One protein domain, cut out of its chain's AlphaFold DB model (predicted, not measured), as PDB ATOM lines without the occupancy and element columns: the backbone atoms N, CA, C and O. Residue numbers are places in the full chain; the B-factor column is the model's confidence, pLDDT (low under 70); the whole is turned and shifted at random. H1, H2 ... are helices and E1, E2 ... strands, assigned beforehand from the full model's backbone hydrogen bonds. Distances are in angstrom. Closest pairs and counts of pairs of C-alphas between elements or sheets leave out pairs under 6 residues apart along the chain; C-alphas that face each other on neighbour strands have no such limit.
ATOM      1  N   ALA A  30       8.659 -31.322  12.206       98.25
ATOM      2  CA  ALA A  30       7.675 -30.477  11.544       98.25
ATOM      3  C   ALA A  30       7.834 -29.031  12.026       98.25
ATOM      4  O   ALA A  30       7.824 -28.764  13.227       98.25
ATOM      5  N   ALA A  31       8.011 -28.105  11.086       97.62
ATOM      6  CA  ALA A  31       8.239 -26.684  11.355       97.62
ATOM      7  C   ALA A  31       7.446 -25.790  10.387       97.62
ATOM      8  O   ALA A  31       7.857 -24.673  10.055       97.62
ATOM      9  N   SER A  32       6.315 -26.298   9.893       95.44
ATOM     10  CA  SER A  32       5.455 -25.574   8.965       95.44
ATOM     11  C   SER A  32       4.930 -24.308   9.639       95.44
ATOM     12  O   SER A  32       4.439 -24.348  10.766       95.44
ATOM     13  N   GLY A  33       5.082 -23.169   8.959       93.44
ATOM     14  CA  GLY A  33       4.635 -21.865   9.454       93.44
ATOM     15  C   GLY A  33       5.404 -21.315  10.666       93.44
ATOM     16  O   GLY A  33       5.008 -20.282  11.210       93.44
ATOM     17  N   CYS A  34       6.501 -21.956  11.081       95.19
ATOM     18  CA  CYS A  34       7.390 -21.412  12.104       95.19
ATOM     19  C   CYS A  34       8.152 -20.180  11.580       95.19
ATOM     20  O   CYS A  34       8.580 -20.169  10.421       95.19
ATOM     21  N   PRO A  35       8.381 -19.153  12.419       91.31
ATOM     22  CA  PRO A  35       9.211 -18.016  12.049       91.31
ATOM     23  C   PRO A  35      10.668 -18.441  11.836       91.31
ATOM     24  O   PRO A  35      11.230 -19.221  12.609       91.31
ATOM     25  N   THR A  36      11.298 -17.881  10.805       89.94
ATOM     26  CA  THR A  36      12.725 -18.078  10.547       89.94
ATOM     27  C   THR A  36      13.571 -17.239  11.500       89.94
ATOM     28  O   THR A  36      13.423 -16.016  11.523       89.94
ATOM     29  N   ASP A  37      14.482 -17.872  12.239       91.50
ATOM     30  CA  ASP A  37      15.473 -17.199  13.084       91.50
ATOM     31  C   ASP A  37      16.801 -17.973  13.009       91.50
ATOM     32  O   ASP A  37      16.903 -19.063  13.584       91.50
ATOM     33  N   PRO A  38      17.821 -17.449  12.303       88.12
ATOM     34  CA  PRO A  38      19.085 -18.155  12.100       88.12
ATOM     35  C   PRO A  38      19.843 -18.411  13.409       88.12
ATOM     36  O   PRO A  38      20.601 -19.376  13.495       88.12
ATOM     37  N   ARG A  39      19.587 -17.621  14.464       93.00
ATOM     38  CA  ARG A  39      20.218 -17.814  15.779       93.00
ATOM     39  C   ARG A  39      19.853 -19.168  16.387       93.00
ATOM     40  O   ARG A  39      20.622 -19.714  17.168       93.00
ATOM     41  N   LEU A  40      18.692 -19.734  16.042       93.38
ATOM     42  CA  LEU A  40      18.268 -21.037  16.563       93.38
ATOM     43  C   LEU A  40      19.167 -22.177  16.066       93.38
ATOM     44  O   LEU A  40      19.448 -23.096  16.834       93.38
ATOM     45  N   ALA A  41      19.682 -22.084  14.835       93.56
ATOM     46  CA  ALA A  41      20.635 -23.053  14.301       93.56
ATOM     47  C   ALA A  41      21.965 -23.013  15.072       93.56
ATOM     48  O   ALA A  41      22.465 -24.053  15.499       93.56
ATOM     49  N   GLU A  42      22.495 -21.811  15.325       93.25
ATOM     50  CA  GLU A  42      23.732 -21.596  16.097       93.25
ATOM     51  C   GLU A  42      23.611 -22.101  17.541       93.25
ATOM     52  O   GLU A  42      24.566 -22.618  18.120       93.25
ATOM     53  N   LEU A  43      22.414 -21.986  18.117       94.25
ATOM     54  CA  LEU A  43      22.100 -22.434  19.471       94.25
ATOM     55  C   LEU A  43      21.717 -23.917  19.559       94.25
ATOM     56  O   LEU A  43      21.417 -24.390  20.657       94.25
ATOM     57  N   ALA A  44      21.715 -24.641  18.435       94.75
ATOM     58  CA  ALA A  44      21.244 -26.023  18.336       94.75
ATOM     59  C   ALA A  44      19.825 -26.223  18.912       94.75
ATOM     60  O   ALA A  44      19.536 -27.225  19.566       94.75
ATOM     61  N   MET A  45      18.944 -25.251  18.673       96.62
ATOM     62  CA  MET A  45      17.550 -25.232  19.111       96.62
ATOM     63  C   MET A  45      16.610 -25.547  17.946       96.62
ATOM     64  O   MET A  45      16.912 -25.245  16.794       96.62
ATOM     65  N   ALA A  46      15.453 -26.138  18.231       97.69
ATOM     66  CA  ALA A  46      14.380 -26.267  17.255       97.69
ATOM     67  C   ALA A  46      13.773 -24.892  16.914       97.69
ATOM     68  O   ALA A  46      13.800 -23.983  17.753       97.69
ATOM     69  N   PRO A  47      13.182 -24.728  15.714       97.12
ATOM     70  CA  PRO A  47      12.383 -23.551  15.403       97.12
ATOM     71  C   PRO A  47      11.276 -23.307  16.434       97.12
ATOM     72  O   PRO A  47      10.664 -24.245  16.948       97.12
ATOM     73  N   LEU A  48      10.982 -22.036  16.711       96.44
ATOM     74  CA  LEU A  48       9.906 -21.657  17.621       96.44
ATOM     75  C   LEU A  48       8.546 -22.111  17.061       96.44
ATOM     76  O   LEU A  48       8.131 -21.674  15.990       96.44
ATOM     77  N   GLY A  49       7.852 -22.992  17.783       97.81
ATOM     78  CA  GLY A  49       6.603 -23.619  17.343       97.81
ATOM     79  C   GLY A  49       6.780 -24.895  16.513       97.81
ATOM     80  O   GLY A  49       5.807 -25.397  15.959       97.81
ATOM     81  N   ALA A  50       7.997 -25.428  16.396       98.44
ATOM     82  CA  ALA A  50       8.209 -26.725  15.765       98.44
ATOM     83  C   ALA A  50       7.743 -27.877  16.667       98.44
ATOM     84  O   ALA A  50       7.532 -27.721  17.874       98.44
ATOM     85  N   ALA A  51       7.647 -29.059  16.072       98.69
ATOM     86  CA  ALA A  51       7.484 -30.317  16.776       98.69
ATOM     87  C   ALA A  51       8.542 -31.331  16.315       98.69
ATOM     88  O   ALA A  51       8.933 -31.334  15.145       98.69
ATOM     89  N   VAL A  52       9.004 -32.187  17.229       98.75
ATOM     90  CA  VAL A  52      10.005 -33.232  16.951       98.75
ATOM     91  C   VAL A  52       9.465 -34.593  17.370       98.75
ATOM     92  O   VAL A  52       8.971 -34.736  18.483       98.75
ATOM     93  N   TRP A  53       9.559 -35.582  16.487       98.75
ATOM     94  CA  TRP A  53       9.174 -36.966  16.748       98.75
ATOM     95  C   TRP A  53      10.336 -37.758  17.353       98.75
ATOM     96  O   TRP A  53      11.461 -37.650  16.862       98.75
ATOM     97  N   THR A  54      10.051 -38.594  18.352       98.69
ATOM     98  CA  THR A  54      10.988 -39.604  18.875       98.69
ATOM     99  C   THR A  54      10.277 -40.903  19.256       98.69
ATOM    100  O   THR A  54       9.045 -40.961  19.352       98.69
ATOM    101  N   GLY A  55      11.061 -41.941  19.560       98.12
ATOM    102  CA  GLY A  55      10.565 -43.106  20.294       98.12
ATOM    103  C   GLY A  55      10.057 -42.758  21.703       98.12
ATOM    104  O   GLY A  55      10.361 -41.698  22.254       98.12
ATOM    105  N   SER A  56       9.276 -43.670  22.290       98.31
ATOM    106  CA  SER A  56       8.646 -43.504  23.612       98.31
ATOM    107  C   SER A  56       9.272 -44.329  24.743       98.31
ATOM    108  O   SER A  56       8.897 -44.168  25.906       98.31
ATOM    109  N   GLY A  57      10.244 -45.188  24.429       98.12
ATOM    110  CA  GLY A  57      10.917 -46.016  25.428       98.12
ATOM    111  C   GLY A  57       9.981 -47.028  26.086       98.12
ATOM    112  O   GLY A  57       9.193 -47.696  25.419       98.12
ATOM    113  N   GLU A  58      10.047 -47.134  27.412       98.44
ATOM    114  CA  GLU A  58       9.239 -48.070  28.204       98.44
ATOM    115  C   GLU A  58       7.732 -47.782  28.134       98.44
ATOM    116  O   GLU A  58       6.927 -48.701  28.290       98.44
ATOM    117  N   LEU A  59       7.327 -46.553  27.788       98.44
ATOM    118  CA  LEU A  59       5.918 -46.202  27.573       98.44
ATOM    119  C   LEU A  59       5.254 -47.041  26.465       98.44
ATOM    120  O   LEU A  59       4.037 -47.242  26.500       98.44
ATOM    121  N   ALA A  60       6.039 -47.587  25.528       98.25
ATOM    122  CA  ALA A  60       5.543 -48.489  24.489       98.25
ATOM    123  C   ALA A  60       4.880 -49.744  25.074       98.25
ATOM    124  O   ALA A  60       3.898 -50.232  24.516       98.25
ATOM    125  N   GLN A  61       5.346 -50.224  26.233       97.81
ATOM    126  CA  GLN A  61       4.755 -51.369  26.936       97.81
ATOM    127  C   GLN A  61       3.345 -51.057  27.460       97.81
ATOM    128  O   GLN A  61       2.520 -51.955  27.599       97.81
ATOM    129  N   GLY A  62       3.062 -49.778  27.722       97.12
ATOM    130  CA  GLY A  62       1.754 -49.273  28.133       97.12
ATOM    131  C   GLY A  62       0.866 -48.815  26.974       97.12
ATOM    132  O   GLY A  62      -0.211 -48.290  27.235       97.12
ATOM    133  N   GLY A  63       1.295 -48.979  25.718       98.31
ATOM    134  CA  GLY A  63       0.526 -48.607  24.525       98.31
ATOM    135  C   GLY A  63       0.802 -47.207  23.964       98.31
ATOM    136  O   GLY A  63       0.191 -46.845  22.962       98.31
ATOM    137  N   ILE A  64       1.721 -46.431  24.549       98.75
ATOM    138  CA  ILE A  64       2.180 -45.154  23.976       98.75
ATOM    139  C   ILE A  64       3.438 -45.432  23.154       98.75
ATOM    140  O   ILE A  64       4.505 -45.661  23.710       98.75
ATOM    141  N   VAL A  65       3.333 -45.412  21.830       98.31
ATOM    142  CA  VAL A  65       4.387 -45.842  20.893       98.31
ATOM    143  C   VAL A  65       5.220 -44.694  20.320       98.31
ATOM    144  O   VAL A  65       6.259 -44.948  19.715       98.31
ATOM    145  N   GLY A  66       4.798 -43.443  20.512       98.38
ATOM    146  CA  GLY A  66       5.506 -42.274  19.991       98.38
ATOM    147  C   GLY A  66       5.382 -41.050  20.888       98.38
ATOM    148  O   GLY A  66       4.367 -40.857  21.567       98.38
ATOM    149  N   LEU A  67       6.422 -40.217  20.870       98.81
ATOM    150  CA  LEU A  67       6.429 -38.911  21.519       98.81
ATOM    151  C   LEU A  67       6.564 -37.812  20.477       98.81
ATOM    152  O   LEU A  67       7.358 -37.906  19.541       98.81
ATOM    153  N   VAL A  68       5.829 -36.728  20.702       98.75
ATOM    154  CA  VAL A  68       5.974 -35.500  19.931       98.75
ATOM    155  C   VAL A  68       6.360 -34.356  20.857       98.75
ATOM    156  O   VAL A  68       5.586 -33.931  21.707       98.75
ATOM    157  N   HIS A  69       7.568 -33.835  20.705       98.56
ATOM    158  CA  HIS A  69       8.091 -32.735  21.503       98.56
ATOM    159  C   HIS A  69       7.660 -31.392  20.907       98.56
ATOM    160  O   HIS A  69       8.218 -30.955  19.904       98.56
ATOM    161  N   ALA A  70       6.681 -30.732  21.527       98.38
ATOM    162  CA  ALA A  70       6.154 -29.435  21.107       98.38
ATOM    163  C   ALA A  70       7.040 -28.286  21.624       98.38
ATOM    164  O   ALA A  70       6.995 -27.946  22.808       98.38
ATOM    165  N   ALA A  71       7.836 -27.681  20.741       97.31
ATOM    166  CA  ALA A  71       8.844 -26.672  21.065       97.31
ATOM    167  C   ALA A  71       8.231 -25.260  21.109       97.31
ATOM    168  O   ALA A  71       8.331 -24.471  20.169       97.31
ATOM    169  N   THR A  72       7.567 -24.929  22.219       95.94
ATOM    170  CA  THR A  72       6.786 -23.678  22.326       95.94
ATOM    171  C   THR A  72       7.606 -22.445  22.711       95.94
ATOM    172  O   THR A  72       7.187 -21.340  22.383       95.94
ATOM    173  N   GLY A  73       8.755 -22.604  23.375       95.62
ATOM    174  CA  GLY A  73       9.636 -21.513  23.814       95.62
ATOM    175  C   GLY A  73      10.920 -22.029  24.475       95.62
ATOM    176  O   GLY A  73      11.053 -23.224  24.727       95.62
ATOM    177  N   ALA A  74      11.912 -21.170  24.719       93.38
ATOM    178  CA  ALA A  74      13.205 -21.572  25.290       93.38
ATOM    179  C   ALA A  74      13.174 -21.521  26.821       93.38
ATOM    180  O   ALA A  74      12.697 -20.543  27.403       93.38
ATOM    181  N   ALA A  75      13.715 -22.529  27.508       86.38
ATOM    182  CA  ALA A  75      13.630 -22.574  28.970       86.38
ATOM    183  C   ALA A  75      14.466 -21.466  29.638       86.38
ATOM    184  O   ALA A  75      13.950 -20.763  30.508       86.38
ATOM    185  N   GLY A  76      15.716 -21.279  29.199       83.69
ATOM    186  CA  GLY A  76      16.704 -20.408  29.853       83.69
ATOM    187  C   GLY A  76      16.898 -19.014  29.244       83.69
ATOM    188  O   GLY A  76      17.772 -18.286  29.700       83.69
ATOM    189  N   ARG A  77      16.126 -18.635  28.218       84.12
ATOM    190  CA  ARG A  77      16.347 -17.408  27.419       84.12
ATOM    191  C   ARG A  77      15.147 -16.459  27.434       84.12
ATOM    192  O   ARG A  77      14.563 -16.138  26.399       84.12
ATOM    193  N   ARG A  78      14.715 -16.064  28.633       79.38
ATOM    194  CA  ARG A  78      13.566 -15.162  28.815       79.38
ATOM    195  C   ARG A  78      13.898 -13.770  28.272       79.38
ATOM    196  O   ARG A  78      14.900 -13.194  28.669       79.38
ATOM    197  N   GLY A  79      13.024 -13.213  27.433       76.25
ATOM    198  CA  GLY A  79      13.205 -11.880  26.848       76.25
ATOM    199  C   GLY A  79      14.060 -11.812  25.575       76.25
ATOM    200  O   GLY A  79      14.017 -10.789  24.901       76.25
ATOM    201  N   ASP A  80      14.736 -12.893  25.169       83.81
ATOM    202  CA  ASP A  80      15.630 -12.914  23.990       83.81
ATOM    203  C   ASP A  80      14.891 -13.102  22.642       83.81
ATOM    204  O   ASP A  80      15.497 -13.387  21.602       83.81
ATOM    205  N   GLY A  81      13.560 -12.976  22.654       85.62
ATOM    206  CA  GLY A  81      12.691 -13.289  21.514       85.62
ATOM    207  C   GLY A  81      12.322 -14.773  21.386       85.62
ATOM    208  O   GLY A  81      11.686 -15.151  20.410       85.62
ATOM    209  N   PHE A  82      12.679 -15.601  22.374       92.62
ATOM    210  CA  PHE A  82      12.375 -17.041  22.406       92.62
ATOM    211  C   PHE A  82      11.322 -17.422  23.456       92.62
ATOM    212  O   PHE A  82      11.160 -18.598  23.787       92.62
ATOM    213  N   ASP A  83      10.633 -16.435  24.032       94.62
ATOM    214  CA  ASP A  83       9.490 -16.703  24.899       94.62
ATOM    215  C   ASP A  83       8.324 -17.276  24.076       94.62
ATOM    216  O   ASP A  83       8.166 -16.924  22.903       94.62
ATOM    217  N   PRO A  84       7.492 -18.144  24.676       96.00
ATOM    218  CA  PRO A  84       6.337 -18.682  23.982       96.00
ATOM    219  C   PRO A  84       5.370 -17.574  23.571       96.00
ATOM    220  O   PRO A  84       5.173 -16.590  24.285       96.00
ATOM    221  N   THR A  85       4.726 -17.751  22.428       96.75
ATOM    222  CA  THR A  85       3.673 -16.874  21.922       96.75
ATOM    223  C   THR A  85       2.433 -17.701  21.626       96.75
ATOM    224  O   THR A  85       2.478 -18.930  21.584       96.75
ATOM    225  N   ARG A  86       1.294 -17.038  21.419       96.81
ATOM    226  CA  ARG A  86       0.078 -17.735  20.967       96.81
ATOM    227  C   ARG A  86       0.327 -18.449  19.636       96.81
ATOM    228  O   ARG A  86      -0.066 -19.603  19.494       96.81
ATOM    229  N   ASP A  87       1.060 -17.799  18.735       97.00
ATOM    230  CA  ASP A  87       1.429 -18.353  17.434       97.00
ATOM    231  C   ASP A  87       2.372 -19.550  17.581       97.00
ATOM    232  O   ASP A  87       2.162 -20.568  16.935       97.00
ATOM    233  N   SER A  88       3.380 -19.490  18.462       97.62
ATOM    234  CA  SER A  88       4.284 -20.631  18.663       97.62
ATOM    235  C   SER A  88       3.570 -21.828  19.283       97.62
ATOM    236  O   SER A  88       3.872 -22.965  18.934       97.62
ATOM    237  N   ILE A  89       2.599 -21.590  20.169       98.19
ATOM    238  CA  ILE A  89       1.743 -22.644  20.724       98.19
ATOM    239  C   ILE A  89       0.869 -23.247  19.624       98.19
ATOM    240  O   ILE A  89       0.814 -24.469  19.507       98.19
ATOM    241  N   GLU A  90       0.229 -22.414  18.800       98.31
ATOM    242  CA  GLU A  90      -0.594 -22.884  17.683       98.31
ATOM    243  C   GLU A  90       0.224 -23.727  16.701       98.31
ATOM    244  O   GLU A  90      -0.172 -24.849  16.388       98.31
ATOM    245  N   GLN A  91       1.390 -23.234  16.276       98.50
ATOM    246  CA  GLN A  91       2.245 -23.977  15.356       98.50
ATOM    247  C   GLN A  91       2.775 -25.263  15.977       98.50
ATOM    248  O   GLN A  91       2.833 -26.278  15.290       98.50
ATOM    249  N   ALA A  92       3.102 -25.273  17.272       98.62
ATOM    250  CA  ALA A  92       3.544 -26.497  17.929       98.62
ATOM    251  C   ALA A  92       2.430 -27.555  17.950       98.62
ATOM    252  O   ALA A  92       2.703 -28.730  17.715       98.62
ATOM    253  N   VAL A  93       1.177 -27.141  18.174       98.81
ATOM    254  CA  VAL A  93       0.005 -28.025  18.088       98.81
ATOM    255  C   VAL A  93      -0.188 -28.530  16.656       98.81
ATOM    256  O   VAL A  93      -0.294 -29.738  16.449       98.81
ATOM    257  N   ALA A  94      -0.175 -27.638  15.664       98.69
ATOM    258  CA  ALA A  94      -0.353 -28.000  14.259       98.69
ATOM    259  C   ALA A  94       0.726 -28.977  13.769       98.69
ATOM    260  O   ALA A  94       0.425 -30.028  13.202       98.69
ATOM    261  N   ASN A  95       1.992 -28.671  14.055       98.75
ATOM    262  CA  ASN A  95       3.129 -29.517  13.716       98.75
ATOM    263  C   ASN A  95       3.083 -30.860  14.461       98.75
ATOM    264  O   ASN A  95       3.509 -31.875  13.908       98.75
ATOM    265  N   ALA A  96       2.524 -30.903  15.675       98.81
ATOM    266  CA  ALA A  96       2.371 -32.155  16.399       98.81
ATOM    267  C   ALA A  96       1.330 -33.089  15.769       98.81
ATOM    268  O   ALA A  96       1.607 -34.279  15.596       98.81
ATOM    269  N   PHE A  97       0.175 -32.558  15.361       98.81
ATOM    270  CA  PHE A  97      -0.816 -33.331  14.607       98.81
ATOM    271  C   PHE A  97      -0.277 -33.780  13.248       98.81
ATOM    272  O   PHE A  97      -0.473 -34.934  12.873       98.81
ATOM    273  N   ALA A  98       0.465 -32.916  12.548       98.44
ATOM    274  CA  ALA A  98       1.093 -33.268  11.277       98.44
ATOM    275  C   ALA A  98       2.066 -34.451  11.418       98.44
ATOM    276  O   ALA A  98       2.047 -35.359  10.589       98.44
ATOM    277  N   LEU A  99       2.879 -34.481  12.481       98.62
ATOM    278  CA  LEU A  99       3.754 -35.621  12.761       98.62
ATOM    279  C   LEU A  99       2.956 -36.878  13.116       98.62
ATOM    280  O   LEU A  99       3.212 -37.930  12.543       98.62
ATOM    281  N   ALA A 100       1.958 -36.790  13.998       98.44
ATOM    282  CA  ALA A 100       1.136 -37.952  14.343       98.44
ATOM    283  C   ALA A 100       0.461 -38.575  13.104       98.44
ATOM    284  O   ALA A 100       0.488 -39.795  12.934       98.44
ATOM    285  N   ALA A 101      -0.060 -37.741  12.197       98.06
ATOM    286  CA  ALA A 101      -0.636 -38.181  10.930       98.06
ATOM    287  C   ALA A 101       0.411 -38.800   9.987       98.06
ATOM    288  O   ALA A 101       0.166 -39.855   9.404       98.06
ATOM    289  N   ALA A 102       1.596 -38.189   9.861       97.75
ATOM    290  CA  ALA A 102       2.685 -38.701   9.024       97.75
ATOM    291  C   ALA A 102       3.215 -40.070   9.490       97.75
ATOM    292  O   ALA A 102       3.699 -40.852   8.674       97.75
ATOM    293  N   HIS A 103       3.080 -40.373  10.783       98.06
ATOM    294  CA  HIS A 103       3.392 -41.675  11.384       98.06
ATOM    295  C   HIS A 103       2.172 -42.616  11.451       98.06
ATOM    296  O   HIS A 103       2.201 -43.625  12.146       98.06
ATOM    297  N   ALA A 104       1.105 -42.314  10.699       97.94
ATOM    298  CA  ALA A 104      -0.103 -43.131  10.558       97.94
ATOM    299  C   ALA A 104      -0.844 -43.427  11.877       97.94
ATOM    300  O   ALA A 104      -1.470 -44.478  12.034       97.94
ATOM    301  N   HIS A 105      -0.814 -42.493  12.829       98.00
ATOM    302  CA  HIS A 105      -1.571 -42.604  14.072       98.00
ATOM    303  C   HIS A 105      -2.882 -41.816  14.010       98.00
ATOM    304  O   HIS A 105      -2.913 -40.666  13.587       98.00
ATOM    305  N   GLY A 106      -3.968 -42.434  14.486       97.62
ATOM    306  CA  GLY A 106      -5.311 -41.840  14.491       97.62
ATOM    307  C   GLY A 106      -5.686 -41.082  15.770       97.62
ATOM    308  O   GLY A 106      -6.809 -40.595  15.874       97.62
ATOM    309  N   ALA A 107      -4.799 -41.008  16.770       98.62
ATOM    310  CA  ALA A 107      -5.083 -40.303  18.018       98.62
ATOM    311  C   ALA A 107      -3.824 -39.714  18.672       98.62
ATOM    312  O   ALA A 107      -2.766 -40.348  18.676       98.62
ATOM    313  N   LEU A 108      -3.969 -38.528  19.263       98.81
ATOM    314  CA  LEU A 108      -2.905 -37.771  19.922       98.81
ATOM    315  C   LEU A 108      -3.413 -37.199  21.251       98.81
ATOM    316  O   LEU A 108      -4.443 -36.525  21.288       98.81
ATOM    317  N   ALA A 109      -2.674 -37.437  22.334       98.88
ATOM    318  CA  ALA A 109      -2.940 -36.795  23.616       98.88
ATOM    319  C   ALA A 109      -1.976 -35.631  23.863       98.88
ATOM    320  O   ALA A 109      -0.779 -35.744  23.602       98.88
ATOM    321  N   LEU A 110      -2.486 -34.517  24.383       98.62
ATOM    322  CA  LEU A 110      -1.713 -33.311  24.654       98.62
ATOM    323  C   LEU A 110      -1.903 -32.871  26.110       98.62
ATOM    324  O   LEU A 110      -3.030 -32.875  26.602       98.62
ATOM    325  N   PRO A 111      -0.837 -32.458  26.811       97.56
ATOM    326  CA  PRO A 111      -0.964 -31.815  28.109       97.56
ATOM    327  C   PRO A 111      -1.339 -30.335  27.944       97.56
ATOM    328  O   PRO A 111      -1.413 -29.803  26.834       97.56
ATOM    329  N   PHE A 112      -1.487 -29.628  29.064       96.00
ATOM    330  CA  PHE A 112      -1.611 -28.172  29.085       96.00
ATOM    331  C   PHE A 112      -0.301 -27.486  28.639       96.00
ATOM    332  O   PHE A 112       0.616 -27.227  29.427       96.00
ATOM    333  N   LEU A 113      -0.185 -27.238  27.332       95.19
ATOM    334  CA  LEU A 113       0.992 -26.626  26.712       95.19
ATOM    335  C   LEU A 113       1.248 -25.206  27.229       95.19
ATOM    336  O   LEU A 113       0.334 -24.477  27.600       95.19
ATOM    337  N   ALA A 114       2.524 -24.813  27.250       92.12
ATOM    338  CA  ALA A 114       2.984 -23.538  27.807       92.12
ATOM    339  C   ALA A 114       2.565 -23.273  29.277       92.12
ATOM    340  O   ALA A 114       2.660 -22.141  29.757       92.12
ATOM    341  N   GLY A 115       2.168 -24.315  30.017       88.50
ATOM    342  CA  GLY A 115       2.057 -24.294  31.473       88.50
ATOM    343  C   GLY A 115       3.416 -24.396  32.181       88.50
ATOM    344  O   GLY A 115       4.483 -24.278  31.570       88.50
ATOM    345  N   GLY A 116       3.389 -24.631  33.496       87.06
ATOM    346  CA  GLY A 116       4.587 -24.910  34.299       87.06
ATOM    347  C   GLY A 116       5.691 -23.859  34.136       87.06
ATOM    348  O   GLY A 116       5.502 -22.696  34.485       87.06
ATOM    349  N   ILE A 117       6.839 -24.257  33.571       85.81
ATOM    350  CA  ILE A 117       8.015 -23.384  33.375       85.81
ATOM    351  C   ILE A 117       7.758 -22.186  32.442       85.81
ATOM    352  O   ILE A 117       8.557 -21.246  32.413       85.81
ATOM    353  N   PHE A 118       6.667 -22.226  31.672       90.81
ATOM    354  CA  PHE A 118       6.231 -21.164  30.769       90.81
ATOM    355  C   PHE A 118       5.040 -20.355  31.301       90.81
ATOM    356  O   PHE A 118       4.646 -19.367  30.673       90.81
ATOM    357  N   ALA A 119       4.517 -20.688  32.486       86.62
ATOM    358  CA  ALA A 119       3.446 -19.925  33.115       86.62
ATOM    359  C   ALA A 119       3.857 -18.446  33.281       86.62
ATOM    360  O   ALA A 119       4.936 -18.125  33.781       86.62
ATOM    361  N   GLY A 120       3.018 -17.525  32.794       89.00
ATOM    362  CA  GLY A 120       3.297 -16.079  32.798       89.00
ATOM    363  C   GLY A 120       4.365 -15.609  31.794       89.00
ATOM    364  O   GLY A 120       4.682 -14.415  31.726       89.00
ATOM    365  N   ARG A 121       4.929 -16.512  30.983       93.00
ATOM    366  CA  ARG A 121       5.935 -16.181  29.961       93.00
ATOM    367  C   ARG A 121       5.369 -16.038  28.560       93.00
ATOM    368  O   ARG A 121       6.043 -15.440  27.733       93.00
ATOM    369  N   VAL A 122       4.142 -16.496  28.319       95.62
ATOM    370  CA  VAL A 122       3.487 -16.318  27.019       95.62
ATOM    371  C   VAL A 122       3.378 -14.825  26.673       95.62
ATOM    372  O   VAL A 122       3.084 -13.993  27.543       95.62
ATOM    373  N   ARG A 123       3.681 -14.474  25.418       94.25
ATOM    374  CA  ARG A 123       3.650 -13.104  24.888       94.25
ATOM    375  C   ARG A 123       2.671 -12.972  23.711       94.25
ATOM    376  O   ARG A 123       2.734 -13.786  22.789       94.25
ATOM    377  N   PRO A 124       1.797 -11.946  23.709       94.19
ATOM    378  CA  PRO A 124       1.452 -11.084  24.853       94.19
ATOM    379  C   PRO A 124       0.892 -11.902  26.040       94.19
ATOM    380  O   PRO A 124       0.486 -13.049  25.826       94.19
ATOM    381  N   PRO A 125       0.880 -11.353  27.275       95.56
ATOM    382  CA  PRO A 125       0.355 -12.056  28.444       95.56
ATOM    383  C   PRO A 125      -1.040 -12.646  28.204       95.56
ATOM    384  O   PRO A 125      -1.869 -12.079  27.487       95.56
ATOM    385  N   ILE A 126      -1.281 -13.809  28.800       96.88
ATOM    386  CA  ILE A 126      -2.512 -14.584  28.653       96.88
ATOM    387  C   ILE A 126      -2.865 -15.209  30.005       96.88
ATOM    388  O   ILE A 126      -1.969 -15.616  30.751       96.88
ATOM    389  N   THR A 127      -4.151 -15.258  30.343       96.50
ATOM    390  CA  THR A 127      -4.618 -15.963  31.546       96.50
ATOM    391  C   THR A 127      -4.672 -17.478  31.303       96.50
ATOM    392  O   THR A 127      -4.715 -17.904  30.149       96.50
ATOM    393  N   PRO A 128      -4.707 -18.318  32.356       96.19
ATOM    394  CA  PRO A 128      -4.900 -19.761  32.194       96.19
ATOM    395  C   PRO A 128      -6.177 -20.138  31.424       96.19
ATOM    396  O   PRO A 128      -6.120 -21.018  30.576       96.19
ATOM    397  N   ASP A 129      -7.293 -19.436  31.653       97.31
ATOM    398  CA  ASP A 129      -8.557 -19.623  30.911       97.31
ATOM    399  C   ASP A 129      -8.421 -19.247  29.426       97.31
ATOM    400  O   ASP A 129      -8.823 -19.990  28.536       97.31
ATOM    401  N   GLN A 130      -7.775 -18.122  29.121       97.81
ATOM    402  CA  GLN A 130      -7.523 -17.757  27.727       97.81
ATOM    403  C   GLN A 130      -6.576 -18.754  27.044       97.81
ATOM    404  O   GLN A 130      -6.724 -19.028  25.854       97.81
ATOM    405  N   LEU A 131      -5.602 -19.295  27.783       97.75
ATOM    406  CA  LEU A 131      -4.665 -20.292  27.278       97.75
ATOM    407  C   LEU A 131      -5.350 -21.642  27.031       97.75
ATOM    408  O   LEU A 131      -5.106 -22.231  25.981       97.75
ATOM    409  N   SER A 132      -6.239 -22.102  27.919       98.12
ATOM    410  CA  SER A 132      -7.002 -23.343  27.712       98.12
ATOM    411  C   SER A 132      -7.866 -23.259  26.453       98.12
ATOM    412  O   SER A 132      -7.785 -24.139  25.595       98.12
ATOM    413  N   ARG A 133      -8.603 -22.152  26.276       98.62
ATOM    414  CA  ARG A 133      -9.397 -21.876  25.064       98.62
ATOM    415  C   ARG A 133      -8.534 -21.815  23.813       98.62
ATOM    416  O   ARG A 133      -8.915 -22.352  22.778       98.62
ATOM    417  N   HIS A 134      -7.364 -21.179  23.895       98.44
ATOM    418  CA  HIS A 134      -6.427 -21.115  22.772       98.44
ATOM    419  C   HIS A 134      -5.949 -22.511  22.363       98.44
ATOM    420  O   HIS A 134      -6.029 -22.856  21.188       98.44
ATOM    421  N   ILE A 135      -5.525 -23.341  23.320       98.56
ATOM    422  CA  ILE A 135      -5.073 -24.719  23.066       98.56
ATOM    423  C   ILE A 135      -6.200 -25.569  22.468       98.56
ATOM    424  O   ILE A 135      -5.975 -26.229  21.453       98.56
ATOM    425  N   ALA A 136      -7.407 -25.531  23.045       98.75
ATOM    426  CA  ALA A 136      -8.552 -26.298  22.551       98.75
ATOM    427  C   ALA A 136      -8.917 -25.910  21.110       98.75
ATOM    428  O   ALA A 136      -9.029 -26.780  20.249       98.75
ATOM    429  N   ARG A 137      -8.985 -24.606  20.809       98.62
ATOM    430  CA  ARG A 137      -9.230 -24.105  19.445       98.62
ATOM    431  C   ARG A 137      -8.138 -24.520  18.461       98.62
ATOM    432  O   ARG A 137      -8.453 -24.861  17.324       98.62
ATOM    433  N   CYS A 138      -6.870 -24.503  18.876       98.44
ATOM    434  CA  CYS A 138      -5.773 -24.993  18.039       98.44
ATOM    435  C   CYS A 138      -5.933 -26.488  17.744       98.44
ATOM    436  O   CYS A 138      -5.752 -26.905  16.604       98.44
ATOM    437  N   CYS A 139      -6.310 -27.290  18.744       98.69
ATOM    438  CA  CYS A 139      -6.538 -28.718  18.549       98.69
ATOM    439  C   CYS A 139      -7.703 -28.977  17.591       98.69
ATOM    440  O   CYS A 139      -7.517 -29.701  16.618       98.69
ATOM    441  N   ALA A 140      -8.856 -28.340  17.807       98.50
ATOM    442  CA  ALA A 140     -10.018 -28.465  16.923       98.50
ATOM    443  C   ALA A 140      -9.688 -28.068  15.472       98.50
ATOM    444  O   ALA A 140     -10.045 -28.759  14.523       98.50
ATOM    445  N   ARG A 141      -8.919 -26.987  15.283       98.50
ATOM    446  CA  ARG A 141      -8.513 -26.512  13.951       98.50
ATOM    447  C   ARG A 141      -7.576 -27.474  13.218       98.50
ATOM    448  O   ARG A 141      -7.693 -27.613  12.005       98.50
ATOM    449  N   HIS A 142      -6.615 -28.069  13.926       98.44
ATOM    450  CA  HIS A 142      -5.465 -28.733  13.298       98.44
ATOM    451  C   HIS A 142      -5.484 -30.260  13.380       98.44
ATOM    452  O   HIS A 142      -4.679 -30.903  12.709       98.44
ATOM    453  N   ARG A 143      -6.385 -30.865  14.165       98.31
ATOM    454  CA  ARG A 143      -6.413 -32.327  14.341       98.31
ATOM    455  C   ARG A 143      -6.755 -33.110  13.070       98.31
ATOM    456  O   ARG A 143      -6.424 -34.289  12.992       98.31
ATOM    457  N   GLY A 144      -7.410 -32.490  12.084       97.56
ATOM    458  CA  GLY A 144      -7.902 -33.195  10.897       97.56
ATOM    459  C   GLY A 144      -8.821 -34.356  11.292       97.56
ATOM    460  O   GLY A 144      -9.779 -34.159  12.036       97.56
ATOM    461  N   ASP A 145      -8.494 -35.574  10.860       97.75
ATOM    462  CA  ASP A 145      -9.249 -36.788  11.210       97.75
ATOM    463  C   ASP A 145      -8.769 -37.461  12.509       97.75
ATOM    464  O   ASP A 145      -9.351 -38.453  12.950       97.75
ATOM    465  N   LEU A 146      -7.714 -36.946  13.149       98.50
ATOM    466  CA  LEU A 146      -7.199 -37.528  14.384       98.50
ATOM    467  C   LEU A 146      -8.134 -37.203  15.549       98.50
ATOM    468  O   LEU A 146      -8.643 -36.085  15.681       98.50
ATOM    469  N   ARG A 147      -8.285 -38.169  16.456       98.69
ATOM    470  CA  ARG A 147      -8.855 -37.933  17.783       98.69
ATOM    471  C   ARG A 147      -7.843 -37.180  18.643       98.69
ATOM    472  O   ARG A 147      -6.702 -37.618  18.792       98.69
ATOM    473  N   ALA A 148      -8.265 -36.079  19.245       98.75
ATOM    474  CA  ALA A 148      -7.448 -35.268  20.135       98.75
ATOM    475  C   ALA A 148      -7.928 -35.425  21.581       98.75
ATOM    476  O   ALA A 148      -9.126 -35.354  21.849       98.75
ATOM    477  N   VAL A 149      -7.006 -35.619  22.525       98.81
ATOM    478  CA  VAL A 149      -7.341 -35.668  23.958       98.81
ATOM    479  C   VAL A 149      -6.463 -34.711  24.746       98.81
ATOM    480  O   VAL A 149      -5.251 -34.895  24.818       98.81
ATOM    481  N   LEU A 150      -7.073 -33.715  25.380       98.75
ATOM    482  CA  LEU A 150      -6.395 -32.852  26.342       98.75
ATOM    483  C   LEU A 150      -6.360 -33.558  27.701       98.75
ATOM    484  O   LEU A 150      -7.398 -33.912  28.257       98.75
ATOM    485  N   VAL A 151      -5.161 -33.794  28.227       98.56
ATOM    486  CA  VAL A 151      -4.961 -34.495  29.499       98.56
ATOM    487  C   VAL A 151      -4.632 -33.484  30.582       98.56
ATOM    488  O   VAL A 151      -3.565 -32.866  30.569       98.56
ATOM    489  N   ALA A 152      -5.555 -33.343  31.528       97.19
ATOM    490  CA  ALA A 152      -5.405 -32.488  32.688       97.19
ATOM    491  C   ALA A 152      -4.790 -33.255  33.865       97.19
ATOM    492  O   ALA A 152      -5.281 -34.325  34.241       97.19
ATOM    493  N   PHE A 153      -3.770 -32.685  34.502       90.88
ATOM    494  CA  PHE A 153      -3.162 -33.268  35.700       90.88
ATOM    495  C   PHE A 153      -3.979 -32.965  36.969       90.88
ATOM    496  O   PHE A 153      -4.135 -33.819  37.842       90.88
ATOM    497  N   GLY A 154      -4.515 -31.745  37.078       92.44
ATOM    498  CA  GLY A 154      -5.224 -31.246  38.262       92.44
ATOM    499  C   GLY A 154      -6.699 -30.919  38.016       92.44
ATOM    500  O   GLY A 154      -7.138 -30.792  36.878       92.44
ATOM    501  N   VAL A 155      -7.463 -30.737  39.100       95.56
ATOM    502  CA  VAL A 155      -8.901 -30.400  39.039       95.56
ATOM    503  C   VAL A 155      -9.135 -29.055  38.352       95.56
ATOM    504  O   VAL A 155      -9.899 -28.993  37.398       95.56
ATOM    505  N   SER A 156      -8.427 -28.003  38.769       94.94
ATOM    506  CA  SER A 156      -8.603 -26.667  38.184       94.94
ATOM    507  C   SER A 156      -8.227 -26.622  36.701       94.94
ATOM    508  O   SER A 156      -8.886 -25.958  35.913       94.94
ATOM    509  N   GLU A 157      -7.180 -27.347  36.298       95.50
ATOM    510  CA  GLU A 157      -6.794 -27.459  34.886       95.50
ATOM    511  C   GLU A 157      -7.847 -28.227  34.078       95.50
ATOM    512  O   GLU A 157      -8.182 -27.829  32.965       95.50
ATOM    513  N   HIS A 158      -8.411 -29.290  34.657       97.94
ATOM    514  CA  HIS A 158      -9.477 -30.069  34.037       97.94
ATOM    515  C   HIS A 158     -10.735 -29.233  33.799       97.94
ATOM    516  O   HIS A 158     -11.299 -29.299  32.716       97.94
ATOM    517  N   GLU A 159     -11.154 -28.416  34.767       98.31
ATOM    518  CA  GLU A 159     -12.311 -27.519  34.621       98.31
ATOM    519  C   GLU A 159     -12.105 -26.497  33.494       98.31
ATOM    520  O   GLU A 159     -12.993 -26.299  32.666       98.31
ATOM    521  N   LEU A 160     -10.912 -25.895  33.415       98.25
ATOM    522  CA  LEU A 160     -10.567 -24.939  32.358       98.25
ATOM    523  C   LEU A 160     -10.526 -25.580  30.968       98.25
ATOM    524  O   LEU A 160     -10.905 -24.938  29.988       98.25
ATOM    525  N   LEU A 161     -10.018 -26.810  30.868       98.44
ATOM    526  CA  LEU A 161      -9.957 -27.546  29.609       98.44
ATOM    527  C   LEU A 161     -11.332 -28.062  29.193       98.44
ATOM    528  O   LEU A 161     -11.656 -27.969  28.017       98.44
ATOM    529  N   LEU A 162     -12.151 -28.538  30.132       98.56
ATOM    530  CA  LEU A 162     -13.516 -28.981  29.857       98.56
ATOM    531  C   LEU A 162     -14.347 -27.844  29.259       98.56
ATOM    532  O   LEU A 162     -14.853 -27.989  28.154       98.56
ATOM    533  N   ALA A 163     -14.369 -26.678  29.910       98.56
ATOM    534  CA  ALA A 163     -15.078 -25.511  29.385       98.56
ATOM    535  C   ALA A 163     -14.552 -25.066  28.005       98.56
ATOM    536  O   ALA A 163     -15.324 -24.652  27.144       98.56
ATOM    537  N   ALA A 164     -13.237 -25.155  27.781       98.62
ATOM    538  CA  ALA A 164     -12.616 -24.798  26.507       98.62
ATOM    539  C   ALA A 164     -12.930 -25.790  25.374       98.62
ATOM    540  O   ALA A 164     -13.068 -25.366  24.228       98.62
ATOM    541  N   VAL A 165     -13.017 -27.088  25.680       98.50
ATOM    542  CA  VAL A 165     -13.413 -28.134  24.726       98.50
ATOM    543  C   VAL A 165     -14.899 -28.013  24.392       98.50
ATOM    544  O   VAL A 165     -15.237 -28.041  23.213       98.50
ATOM    545  N   ASP A 166     -15.752 -27.780  25.392       98.38
ATOM    546  CA  ASP A 166     -17.186 -27.540  25.189       98.38
ATOM    547  C   ASP A 166     -17.423 -26.317  24.283       98.38
ATOM    548  O   ASP A 166     -18.250 -26.358  23.378       98.38
ATOM    549  N   GLU A 167     -16.659 -25.232  24.473       98.44
ATOM    550  CA  GLU A 167     -16.725 -24.036  23.617       98.44
ATOM    551  C   GLU A 167     -16.222 -24.295  22.185       98.44
ATOM    552  O   GLU A 167     -16.670 -23.639  21.244       98.44
ATOM    553  N   ALA A 168     -15.267 -25.213  22.007       97.81
ATOM    554  CA  ALA A 168     -14.722 -25.542  20.692       97.81
ATOM    555  C   ALA A 168     -15.706 -26.338  19.816       97.81
ATOM    556  O   ALA A 168     -15.531 -26.328  18.599       97.81
ATOM    557  N   ASP A 169     -16.708 -26.986  20.429       97.50
ATOM    558  CA  ASP A 169     -17.782 -27.748  19.769       97.50
ATOM    559  C   ASP A 169     -17.260 -28.743  18.711       97.50
ATOM    560  O   ASP A 169     -17.778 -28.861  17.600       97.50
ATOM    561  N   ASP A 170     -16.171 -29.447  19.043       98.25
ATOM    562  CA  ASP A 170     -15.541 -30.429  18.162       98.25
ATOM    563  C   ASP A 170     -15.695 -31.852  18.732       98.25
ATOM    564  O   ASP A 170     -15.066 -32.180  19.741       98.25
ATOM    565  N   PRO A 171     -16.460 -32.748  18.076       97.25
ATOM    566  CA  PRO A 171     -16.716 -34.099  18.584       97.25
ATOM    567  C   PRO A 171     -15.479 -35.015  18.589       97.25
ATOM    568  O   PRO A 171     -15.496 -36.071  19.221       97.25
ATOM    569  N   GLY A 172     -14.411 -34.655  17.872       97.81
ATOM    570  CA  GLY A 172     -13.137 -35.374  17.874       97.81
ATOM    571  C   GLY A 172     -12.153 -34.885  18.939       97.81
ATOM    572  O   GLY A 172     -11.064 -35.455  19.053       97.81
ATOM    573  N   LEU A 173     -12.515 -33.855  19.710       98.69
ATOM    574  CA  LEU A 173     -11.724 -33.297  20.800       98.69
ATOM    575  C   LEU A 173     -12.344 -33.676  22.151       98.69
ATOM    576  O   LEU A 173     -13.490 -33.357  22.440       98.69
ATOM    577  N   GLY A 174     -11.567 -34.347  22.998       98.50
ATOM    578  CA  GLY A 174     -11.975 -34.710  24.353       98.50
ATOM    579  C   GLY A 174     -11.046 -34.147  25.419       98.50
ATOM    580  O   GLY A 174      -9.913 -33.745  25.142       98.50
ATOM    581  N   VAL A 175     -11.507 -34.188  26.666       98.62
ATOM    582  CA  VAL A 175     -10.696 -33.917  27.855       98.62
ATOM    583  C   VAL A 175     -10.759 -35.111  28.800       98.62
ATOM    584  O   VAL A 175     -11.804 -35.743  28.949       98.62
ATOM    585  N   VAL A 176      -9.640 -35.424  29.448       98.44
ATOM    586  CA  VAL A 176      -9.599 -36.386  30.554       98.44
ATOM    587  C   VAL A 176      -8.778 -35.823  31.703       98.44
ATOM    588  O   VAL A 176      -7.814 -35.085  31.497       98.44
ATOM    589  N   ARG A 177      -9.125 -36.206  32.931       97.88
ATOM    590  CA  ARG A 177      -8.274 -35.996  34.104       97.88
ATOM    591  C   ARG A 177      -7.489 -37.271  34.377       97.88
ATOM    592  O   ARG A 177      -8.087 -38.298  34.684       97.88
ATOM    593  N   GLY A 178      -6.166 -37.209  34.309       97.00
ATOM    594  CA  GLY A 178      -5.333 -38.401  34.452       97.00
ATOM    595  C   GLY A 178      -3.859 -38.135  34.197       97.00
ATOM    596  O   GLY A 178      -3.394 -36.998  34.261       97.00
ATOM    597  N   SER A 179      -3.111 -39.201  33.924       97.44
ATOM    598  CA  SER A 179      -1.705 -39.094  33.557       97.44
ATOM    599  C   SER A 179      -1.532 -39.115  32.045       97.44
ATOM    600  O   SER A 179      -1.964 -40.054  31.382       97.44
ATOM    601  N   ILE A 180      -0.795 -38.141  31.507       98.19
ATOM    602  CA  ILE A 180      -0.382 -38.141  30.092       98.19
ATOM    603  C   ILE A 180       0.525 -39.338  29.754       98.19
ATOM    604  O   ILE A 180       0.685 -39.687  28.597       98.19
ATOM    605  N   THR A 181       1.127 -39.979  30.760       98.50
ATOM    606  CA  THR A 181       2.007 -41.146  30.587       98.50
ATOM    607  C   THR A 181       1.273 -42.485  30.648       98.50
ATOM    608  O   THR A 181       1.915 -43.531  30.589       98.50
ATOM    609  N   ARG A 182      -0.057 -42.491  30.802       98.38
ATOM    610  CA  ARG A 182      -0.851 -43.719  30.914       98.38
ATOM    611  C   ARG A 182      -1.881 -43.791  29.800       98.38
ATOM    612  O   ARG A 182      -2.937 -43.171  29.894       98.38
ATOM    613  N   ALA A 183      -1.632 -44.642  28.804       98.25
ATOM    614  CA  ALA A 183      -2.574 -44.844  27.704       98.25
ATOM    615  C   ALA A 183      -3.968 -45.269  28.187       98.25
ATOM    616  O   ALA A 183      -4.950 -44.940  27.538       98.25
ATOM    617  N   SER A 184      -4.078 -45.955  29.329       98.19
ATOM    618  CA  SER A 184      -5.366 -46.309  29.941       98.19
ATOM    619  C   SER A 184      -6.253 -45.103  30.252       98.19
ATOM    620  O   SER A 184      -7.471 -45.243  30.271       98.19
ATOM    621  N   ASP A 185      -5.662 -43.930  30.491       98.12
ATOM    622  CA  ASP A 185      -6.389 -42.739  30.930       98.12
ATOM    623  C   ASP A 185      -6.955 -41.950  29.732       98.12
ATOM    624  O   ASP A 185      -7.996 -41.311  29.851       98.12
ATOM    625  N   HIS A 186      -6.295 -41.994  28.565       98.31
ATOM    626  CA  HIS A 186      -6.639 -41.170  27.387       98.31
ATOM    627  C   HIS A 186      -6.802 -41.958  26.067       98.31
ATOM    628  O   HIS A 186      -7.301 -41.438  25.061       98.31
ATOM    629  N   GLY A 187      -6.366 -43.215  26.025       98.38
ATOM    630  CA  GLY A 187      -6.463 -44.134  24.885       98.38
ATOM    631  C   GLY A 187      -5.654 -43.731  23.647       98.38
ATOM    632  O   GLY A 187      -6.000 -44.153  22.545       98.38
ATOM    633  N   CYS A 188      -4.663 -42.844  23.773       98.75
ATOM    634  CA  CYS A 188      -3.902 -42.345  22.619       98.75
ATOM    635  C   CYS A 188      -2.547 -43.059  22.507       98.75
ATOM    636  O   CYS A 188      -1.842 -43.135  23.513       98.75
ATOM    637  N   PRO A 189      -2.155 -43.525  21.305       98.56
ATOM    638  CA  PRO A 189      -0.866 -44.172  21.073       98.56
ATOM    639  C   PRO A 189       0.294 -43.176  20.979       98.56
ATOM    640  O   PRO A 189       1.450 -43.566  21.092       98.56
ATOM    641  N   VAL A 190       0.004 -41.892  20.771       98.81
ATOM    642  CA  VAL A 190       1.000 -40.822  20.709       98.81
ATOM    643  C   VAL A 190       0.653 -39.775  21.752       98.81
ATOM    644  O   VAL A 190      -0.522 -39.432  21.930       98.81
ATOM    645  N   ILE A 191       1.674 -39.257  22.428       98.75
ATOM    646  CA  ILE A 191       1.526 -38.171  23.397       98.75
ATOM    647  C   ILE A 191       2.433 -36.998  23.031       98.75
ATOM    648  O   ILE A 191       3.523 -37.171  22.481       98.75
ATOM    649  N   VAL A 192       1.995 -35.793  23.375       98.69
ATOM    650  CA  VAL A 192       2.804 -34.585  23.247       98.69
ATOM    651  C   VAL A 192       3.577 -34.338  24.537       98.69
ATOM    652  O   VAL A 192       3.019 -34.295  25.630       98.69
ATOM    653  N   ASN A 193       4.877 -34.106  24.402       98.00
ATOM    654  CA  ASN A 193       5.710 -33.538  25.445       98.00
ATOM    655  C   ASN A 193       5.723 -32.007  25.308       98.00
ATOM    656  O   ASN A 193       6.072 -31.477  24.252       98.00
ATOM    657  N   ALA A 194       5.381 -31.293  26.385       94.81
ATOM    658  CA  ALA A 194       5.514 -29.839  26.480       94.81
ATOM    659  C   ALA A 194       7.000 -29.449  26.600       94.81
ATOM    660  O   ALA A 194       7.514 -29.222  27.698       94.81
ATOM    661  N   ALA A 195       7.700 -29.430  25.468       93.69
ATOM    662  CA  ALA A 195       9.142 -29.251  25.401       93.69
ATOM    663  C   ALA A 195       9.557 -27.774  25.296       93.69
ATOM    664  O   ALA A 195       8.784 -26.883  24.930       93.69
ATOM    665  N   ASN A 196      10.822 -27.524  25.619       95.00
ATOM    666  CA  ASN A 196      11.505 -26.274  25.307       95.00
ATOM    667  C   ASN A 196      12.136 -26.332  23.898       95.00
ATOM    668  O   ASN A 196      12.106 -27.379  23.251       95.00
ATOM    669  N   LEU A 197      12.711 -25.228  23.406       96.88
ATOM    670  CA  LEU A 197      13.387 -25.218  22.094       96.88
ATOM    671  C   LEU A 197      14.639 -26.098  22.056       96.88
ATOM    672  O   LEU A 197      15.058 -26.519  20.986       96.88
ATOM    673  N   GLU A 198      15.232 -26.404  23.205       95.56
ATOM    674  CA  GLU A 198      16.315 -27.377  23.319       95.56
ATOM    675  C   GLU A 198      15.835 -28.817  23.060       95.56
ATOM    676  O   GLU A 198      16.661 -29.706  22.869       95.56
ATOM    677  N   VAL A 199      14.513 -29.040  23.042       95.62
ATOM    678  CA  VAL A 199      13.846 -30.333  22.831       95.62
ATOM    679  C   VAL A 199      14.310 -31.389  23.832       95.62
ATOM    680  O   VAL A 199      14.436 -32.571  23.524       95.62
ATOM    681  N   ARG A 200      14.584 -30.943  25.058       94.81
ATOM    682  CA  ARG A 200      15.041 -31.800  26.149       94.81
ATOM    683  C   ARG A 200      13.975 -31.920  27.206       94.81
ATOM    684  O   ARG A 200      13.256 -30.959  27.492       94.81
ATOM    685  N   PHE A 201      13.930 -33.076  27.848       95.56
ATOM    686  CA  PHE A 201      13.102 -33.233  29.026       95.56
ATOM    687  C   PHE A 201      13.529 -32.245  30.112       95.56
ATOM    688  O   PHE A 201      14.691 -32.204  30.528       95.56
ATOM    689  N   GLY A 202      12.570 -31.440  30.565       89.69
ATOM    690  CA  GLY A 202      12.749 -30.449  31.623       89.69
ATOM    691  C   GLY A 202      12.204 -30.931  32.967       89.69
ATOM    692  O   GLY A 202      12.386 -32.085  33.355       89.69
ATOM    693  N   GLY A 203      11.538 -30.019  33.677       90.25
ATOM    694  CA  GLY A 203      10.710 -30.325  34.845       90.25
ATOM    695  C   GLY A 203       9.218 -30.405  34.498       90.25
ATOM    696  O   GLY A 203       8.836 -30.387  33.325       90.25
ATOM    697  N   GLY A 204       8.364 -30.466  35.524       91.75
ATOM    698  CA  GLY A 204       6.906 -30.516  35.364       91.75
ATOM    699  C   GLY A 204       6.448 -31.729  34.551       91.75
ATOM    700  O   GLY A 204       7.017 -32.811  34.678       91.75
ATOM    701  N   VAL A 205       5.450 -31.535  33.682       94.50
ATOM    702  CA  VAL A 205       4.925 -32.599  32.805       94.50
ATOM    703  C   VAL A 205       6.014 -33.188  31.906       94.50
ATOM    704  O   VAL A 205       6.059 -34.399  31.725       94.50
ATOM    705  N   SER A 206       6.930 -32.359  31.392       95.94
ATOM    706  CA  SER A 206       8.039 -32.840  30.565       95.94
ATOM    707  C   SER A 206       8.955 -33.784  31.346       95.94
ATOM    708  O   SER A 206       9.280 -34.865  30.868       95.94
ATOM    709  N   GLY A 207       9.308 -33.416  32.581       96.31
ATOM    710  CA  GLY A 207      10.076 -34.286  33.475       96.31
ATOM    711  C   GLY A 207       9.356 -35.606  33.753       96.31
ATOM    712  O   GLY A 207       9.947 -36.661  33.564       96.31
ATOM    713  N   ALA A 208       8.063 -35.549  34.091       96.62
ATOM    714  CA  ALA A 208       7.258 -36.739  34.363       96.62
ATOM    715  C   ALA A 208       7.166 -37.695  33.158       96.62
ATOM    716  O   ALA A 208       7.233 -38.909  33.340       96.62
ATOM    717  N   ILE A 209       7.046 -37.166  31.934       97.88
ATOM    718  CA  ILE A 209       7.119 -37.982  30.713       97.88
ATOM    719  C   ILE A 209       8.508 -38.605  30.591       97.88
ATOM    720  O   ILE A 209       8.603 -39.815  30.425       97.88
ATOM    721  N   GLY A 210       9.566 -37.796  30.706       97.81
ATOM    722  CA  GLY A 210      10.953 -38.249  30.591       97.81
ATOM    723  C   GLY A 210      11.282 -39.390  31.550       97.81
ATOM    724  O   GLY A 210      11.848 -40.395  31.125       97.81
ATOM    725  N   ASP A 211      10.870 -39.270  32.809       98.06
ATOM    726  CA  ASP A 211      11.078 -40.297  33.831       98.06
ATOM    727  C   ASP A 211      10.294 -41.578  33.498       98.06
ATOM    728  O   ASP A 211      10.832 -42.678  33.606       98.06
ATOM    729  N   ALA A 212       9.060 -41.452  32.997       98.12
ATOM    730  CA  ALA A 212       8.228 -42.593  32.608       98.12
ATOM    731  C   ALA A 212       8.708 -43.323  31.338       98.12
ATOM    732  O   ALA A 212       8.277 -44.443  31.081       98.12
ATOM    733  N   THR A 213       9.595 -42.720  30.539       98.06
ATOM    734  CA  THR A 213      10.184 -43.398  29.370       98.06
ATOM    735  C   THR A 213      11.238 -44.446  29.733       98.06
ATOM    736  O   THR A 213      11.618 -45.228  28.862       98.06
ATOM    737  N   GLY A 214      11.801 -44.401  30.949       97.75
ATOM    738  CA  GLY A 214      12.945 -45.228  31.368       97.75
ATOM    739  C   GLY A 214      14.261 -44.965  30.614       97.75
ATOM    740  O   GLY A 214      15.307 -45.495  30.977       97.75
ATOM    741  N   CYS A 215      14.257 -44.119  29.576       97.12
ATOM    742  CA  CYS A 215      15.399 -43.906  28.680       97.12
ATOM    743  C   CYS A 215      15.571 -42.435  28.262       97.12
ATOM    744  O   CYS A 215      16.029 -42.131  27.158       97.12
ATOM    745  N   ARG A 216      15.255 -41.513  29.181       97.62
ATOM    746  CA  ARG A 216      15.309 -40.050  29.018       97.62
ATOM    747  C   ARG A 216      16.504 -39.550  28.198       97.62
ATOM    748  O   ARG A 216      16.330 -38.768  27.269       97.62
ATOM    749  N   GLU A 217      17.717 -39.994  28.525       97.81
ATOM    750  CA  GLU A 217      18.950 -39.540  27.864       97.81
ATOM    751  C   GLU A 217      19.077 -39.997  26.406       97.81
ATOM    752  O   GLU A 217      19.673 -39.292  25.586       97.81
ATOM    753  N   ALA A 218      18.554 -41.180  26.075       98.25
ATOM    754  CA  ALA A 218      18.559 -41.693  24.711       98.25
ATOM    755  C   ALA A 218      17.611 -40.869  23.832       98.25
ATOM    756  O   ALA A 218      18.012 -40.427  22.756       98.25
ATOM    757  N   ILE A 219      16.413 -40.571  24.340       98.25
ATOM    758  CA  ILE A 219      15.416 -39.744  23.649       98.25
ATOM    759  C   ILE A 219      15.900 -38.292  23.499       98.25
ATOM    760  O   ILE A 219      15.830 -37.733  22.408       98.25
ATOM    761  N   ASP A 220      16.495 -37.690  24.539       98.25
ATOM    762  CA  ASP A 220      17.116 -36.353  24.450       98.25
ATOM    763  C   ASP A 220      18.191 -36.295  23.340       98.25
ATOM    764  O   ASP A 220      18.380 -35.269  22.674       98.25
ATOM    765  N   ARG A 221      18.938 -37.390  23.147       98.25
ATOM    766  CA  ARG A 221      19.974 -37.507  22.110       98.25
ATOM    767  C   ARG A 221      19.365 -37.680  20.720       98.25
ATOM    768  O   ARG A 221      19.855 -37.056  19.781       98.25
ATOM    769  N   GLU A 222      18.312 -38.485  20.606       98.38
ATOM    770  CA  GLU A 222      17.525 -38.675  19.386       98.38
ATOM    771  C   GLU A 222      16.931 -37.344  18.906       98.38
ATOM    772  O   GLU A 222      17.203 -36.920  17.780       98.38
ATOM    773  N   ALA A 223      16.230 -36.623  19.787       98.19
ATOM    774  CA  ALA A 223      15.638 -35.322  19.486       98.19
ATOM    775  C   ALA A 223      16.693 -34.310  19.011       98.19
ATOM    776  O   ALA A 223      16.516 -33.631  17.997       98.19
ATOM    777  N   ARG A 224      17.848 -34.244  19.688       97.69
ATOM    778  CA  ARG A 224      18.949 -33.353  19.292       97.69
ATOM    779  C   ARG A 224      19.539 -33.719  17.932       97.69
ATOM    780  O   ARG A 224      19.851 -32.830  17.140       97.69
ATOM    781  N   ALA A 225      19.706 -35.011  17.651       98.06
ATOM    782  CA  ALA A 225      20.189 -35.475  16.356       98.06
ATOM    783  C   ALA A 225      19.208 -35.107  15.231       98.06
ATOM    784  O   ALA A 225      19.651 -34.658  14.169       98.06
ATOM    785  N   ALA A 226      17.899 -35.220  15.485       98.25
ATOM    786  CA  ALA A 226      16.848 -34.810  14.559       98.25
ATOM    787  C   ALA A 226      16.885 -33.297  14.280       98.25
ATOM    788  O   ALA A 226      16.890 -32.894  13.117       98.25
ATOM    789  N   VAL A 227      17.015 -32.457  15.314       97.94
ATOM    790  CA  VAL A 227      17.160 -30.995  15.156       97.94
ATOM    791  C   VAL A 227      18.422 -30.639  14.364       97.94
ATOM    792  O   VAL A 227      18.372 -29.828  13.442       97.94
ATOM    793  N   ALA A 228      19.558 -31.280  14.650       97.44
ATOM    794  CA  ALA A 228      20.791 -31.042  13.901       97.44
ATOM    795  C   ALA A 228      20.665 -31.450  12.419       97.44
ATOM    796  O   ALA A 228      21.199 -30.772  11.541       97.44
ATOM    797  N   ALA A 229      19.973 -32.555  12.127       97.44
ATOM    798  CA  ALA A 229      19.696 -32.987  10.758       97.44
ATOM    799  C   ALA A 229      18.747 -32.031  10.029       97.44
ATOM    800  O   ALA A 229      18.989 -31.709   8.867       97.44
ATOM    801  N   PHE A 230      17.720 -31.538  10.722       97.38
ATOM    802  CA  PHE A 230      16.799 -30.536  10.203       97.38
ATOM    803  C   PHE A 230      17.536 -29.269   9.756       97.38
ATOM    804  O   PHE A 230      17.303 -28.800   8.643       97.38
ATOM    805  N   TRP A 231      18.467 -28.760  10.571       96.31
ATOM    806  CA  TRP A 231      19.241 -27.572  10.211       96.31
ATOM    807  C   TRP A 231      20.128 -27.802   8.993       96.31
ATOM    808  O   TRP A 231      20.087 -26.995   8.077       96.31
ATOM    809  N   ARG A 232      20.824 -28.945   8.898       95.50
ATOM    810  CA  ARG A 232      21.610 -29.287   7.694       95.50
ATOM    811  C   ARG A 232      20.774 -29.323   6.411       95.50
ATOM    812  O   ARG A 232      21.310 -29.062   5.344       95.50
ATOM    813  N   ALA A 233      19.491 -29.672   6.505       94.19
ATOM    814  CA  ALA A 233      18.581 -29.726   5.361       94.19
ATOM    815  C   ALA A 233      17.941 -28.368   5.008       94.19
ATOM    816  O   ALA A 233      17.304 -28.261   3.961       94.19
ATOM    817  N   ASN A 234      18.073 -27.367   5.884       92.62
ATOM    818  CA  ASN A 234      17.500 -26.025   5.741       92.62
ATOM    819  C   ASN A 234      18.574 -24.916   5.688       92.62
ATOM    820  O   ASN A 234      18.223 -23.735   5.718       92.62
TER     821      ASN A 234
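What this domain is: This is residues 30 to 234 of the 235 residues of the protein "Macro domain-containing protein" of Acidobacteria bacterium (UniProt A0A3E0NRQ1). A strongly twisted sheet of six strands runs through the body, with H3, H4 and H5 over one face and H7 and H8 over part of the other, at E6 and E1. The sheet curls round H3, while H5 is over the edge at E5; H1, off the sheet, is near H8, and the short H2 and H6 only graze the sheet. The printed part has 205 residues with eight named helices and six named strands, in the order H1 E1 H2 E2 H3 E3 H4 E4 H5 E5 H6 E6 H7 H8. The sheet's order is E1 E2 E6 E3 E4 E5, mixed, and the class is mixed, helices and strands. The whole is compact, with a radius of gyration of the C-alphas of 15.3 A, and rounded, with spans of 42 by 40 by 29 A.

Where its parts are: In sheet order, the strands are E1, residues 51 to 54; E2, residues 66 to 73, the longest at 21.5 A; E6, residues 190 to 196, 18.5 A; E3, residues 107 to 111, 13.8 A; E4, residues 147 to 152, 16.2 A; and E5, residues 173 to 177, 14.0 A. C-alpha 66, where E2 begins, is at (5.506, -42.274, 19.991). On one face are H3, residues 86 to 102, 24.3 A; H4, residues 128 to 142, 20.9 A; and H5, residues 155 to 168, 19.9 A. On the opposite face are H7, residues 204 to 212, 12.5 A, and H8, residues 216 to 234, 27.3 A, which ends at C-alpha 234 at (17.500, -26.025, 5.741). The short helices are H1, residues 39 to 42, beginning at C-alpha 39 at (20.218, -17.814, 15.779); H2, residues 57 to 62; and H6, residues 183 to 186.

How they stand to each other: E1, an edge strand, is antiparallel to E2, with N 52 and O 69 3.0 A apart. The other neighbours are parallel: E2 and E6 have N 70 and O 193 at 2.9 A, E6 and E3 N 192 and O 109 at 2.8 A, E3 and E4 N 110 and O 149 at 2.8 A, and E4 and E5 N 150 and O 174 at 2.9 A. E3, H4, E4 and E4, H5, E5 are strand-helix-strand units, parallel neighbour strands with a helix between, and both crossovers are right-handed. E2, H3, E3 is a split unit with E6 between its strands, and E5, H6, E6 another with E3 and E4 between; these crossovers are right-handed too. H3 comes closest to E2 at the C-alphas of Ala 70 and Ala 92, 5.1 A. H3 and H4 touch, closest at the C-alphas of Ala 94 and His 142, 5.3 A, the same way at a tilt of 37 degrees, only just steep. H4 and H5 touch at the C-alphas of Arg 133 and Ala 164, 4.6 A, the same way at a steep tilt of 45 degrees. H5 lies over E4 and E5 at a height over the sheet of 8.4 A. On the opposite face, H7 lies over E6 at a height of 9.2 A, and H8 over E1 at 6.4 A. H1 and H8 are close but not clearly touching, with the C-alphas of Ala 41 and Trp 231 6.3 A apart. Every O i to N i+4 pair is within hydrogen-bond range in H3, H4, H5, H7 and H8; H2 has 0 of 2 but 3 of 3 O i to N i+3 pairs, and H1 and H6 are too short for an i+4 pair.

The domain as a whole: The C-alphas farthest apart are those of Val 155 and Arg 232, 43.8 A. The printed part has no cut. The long links are E2 to H3, with 12 residues between, and E3 to H4, with 16. The mean pLDDT of the printed part is 96.3, and no printed residue is under 70.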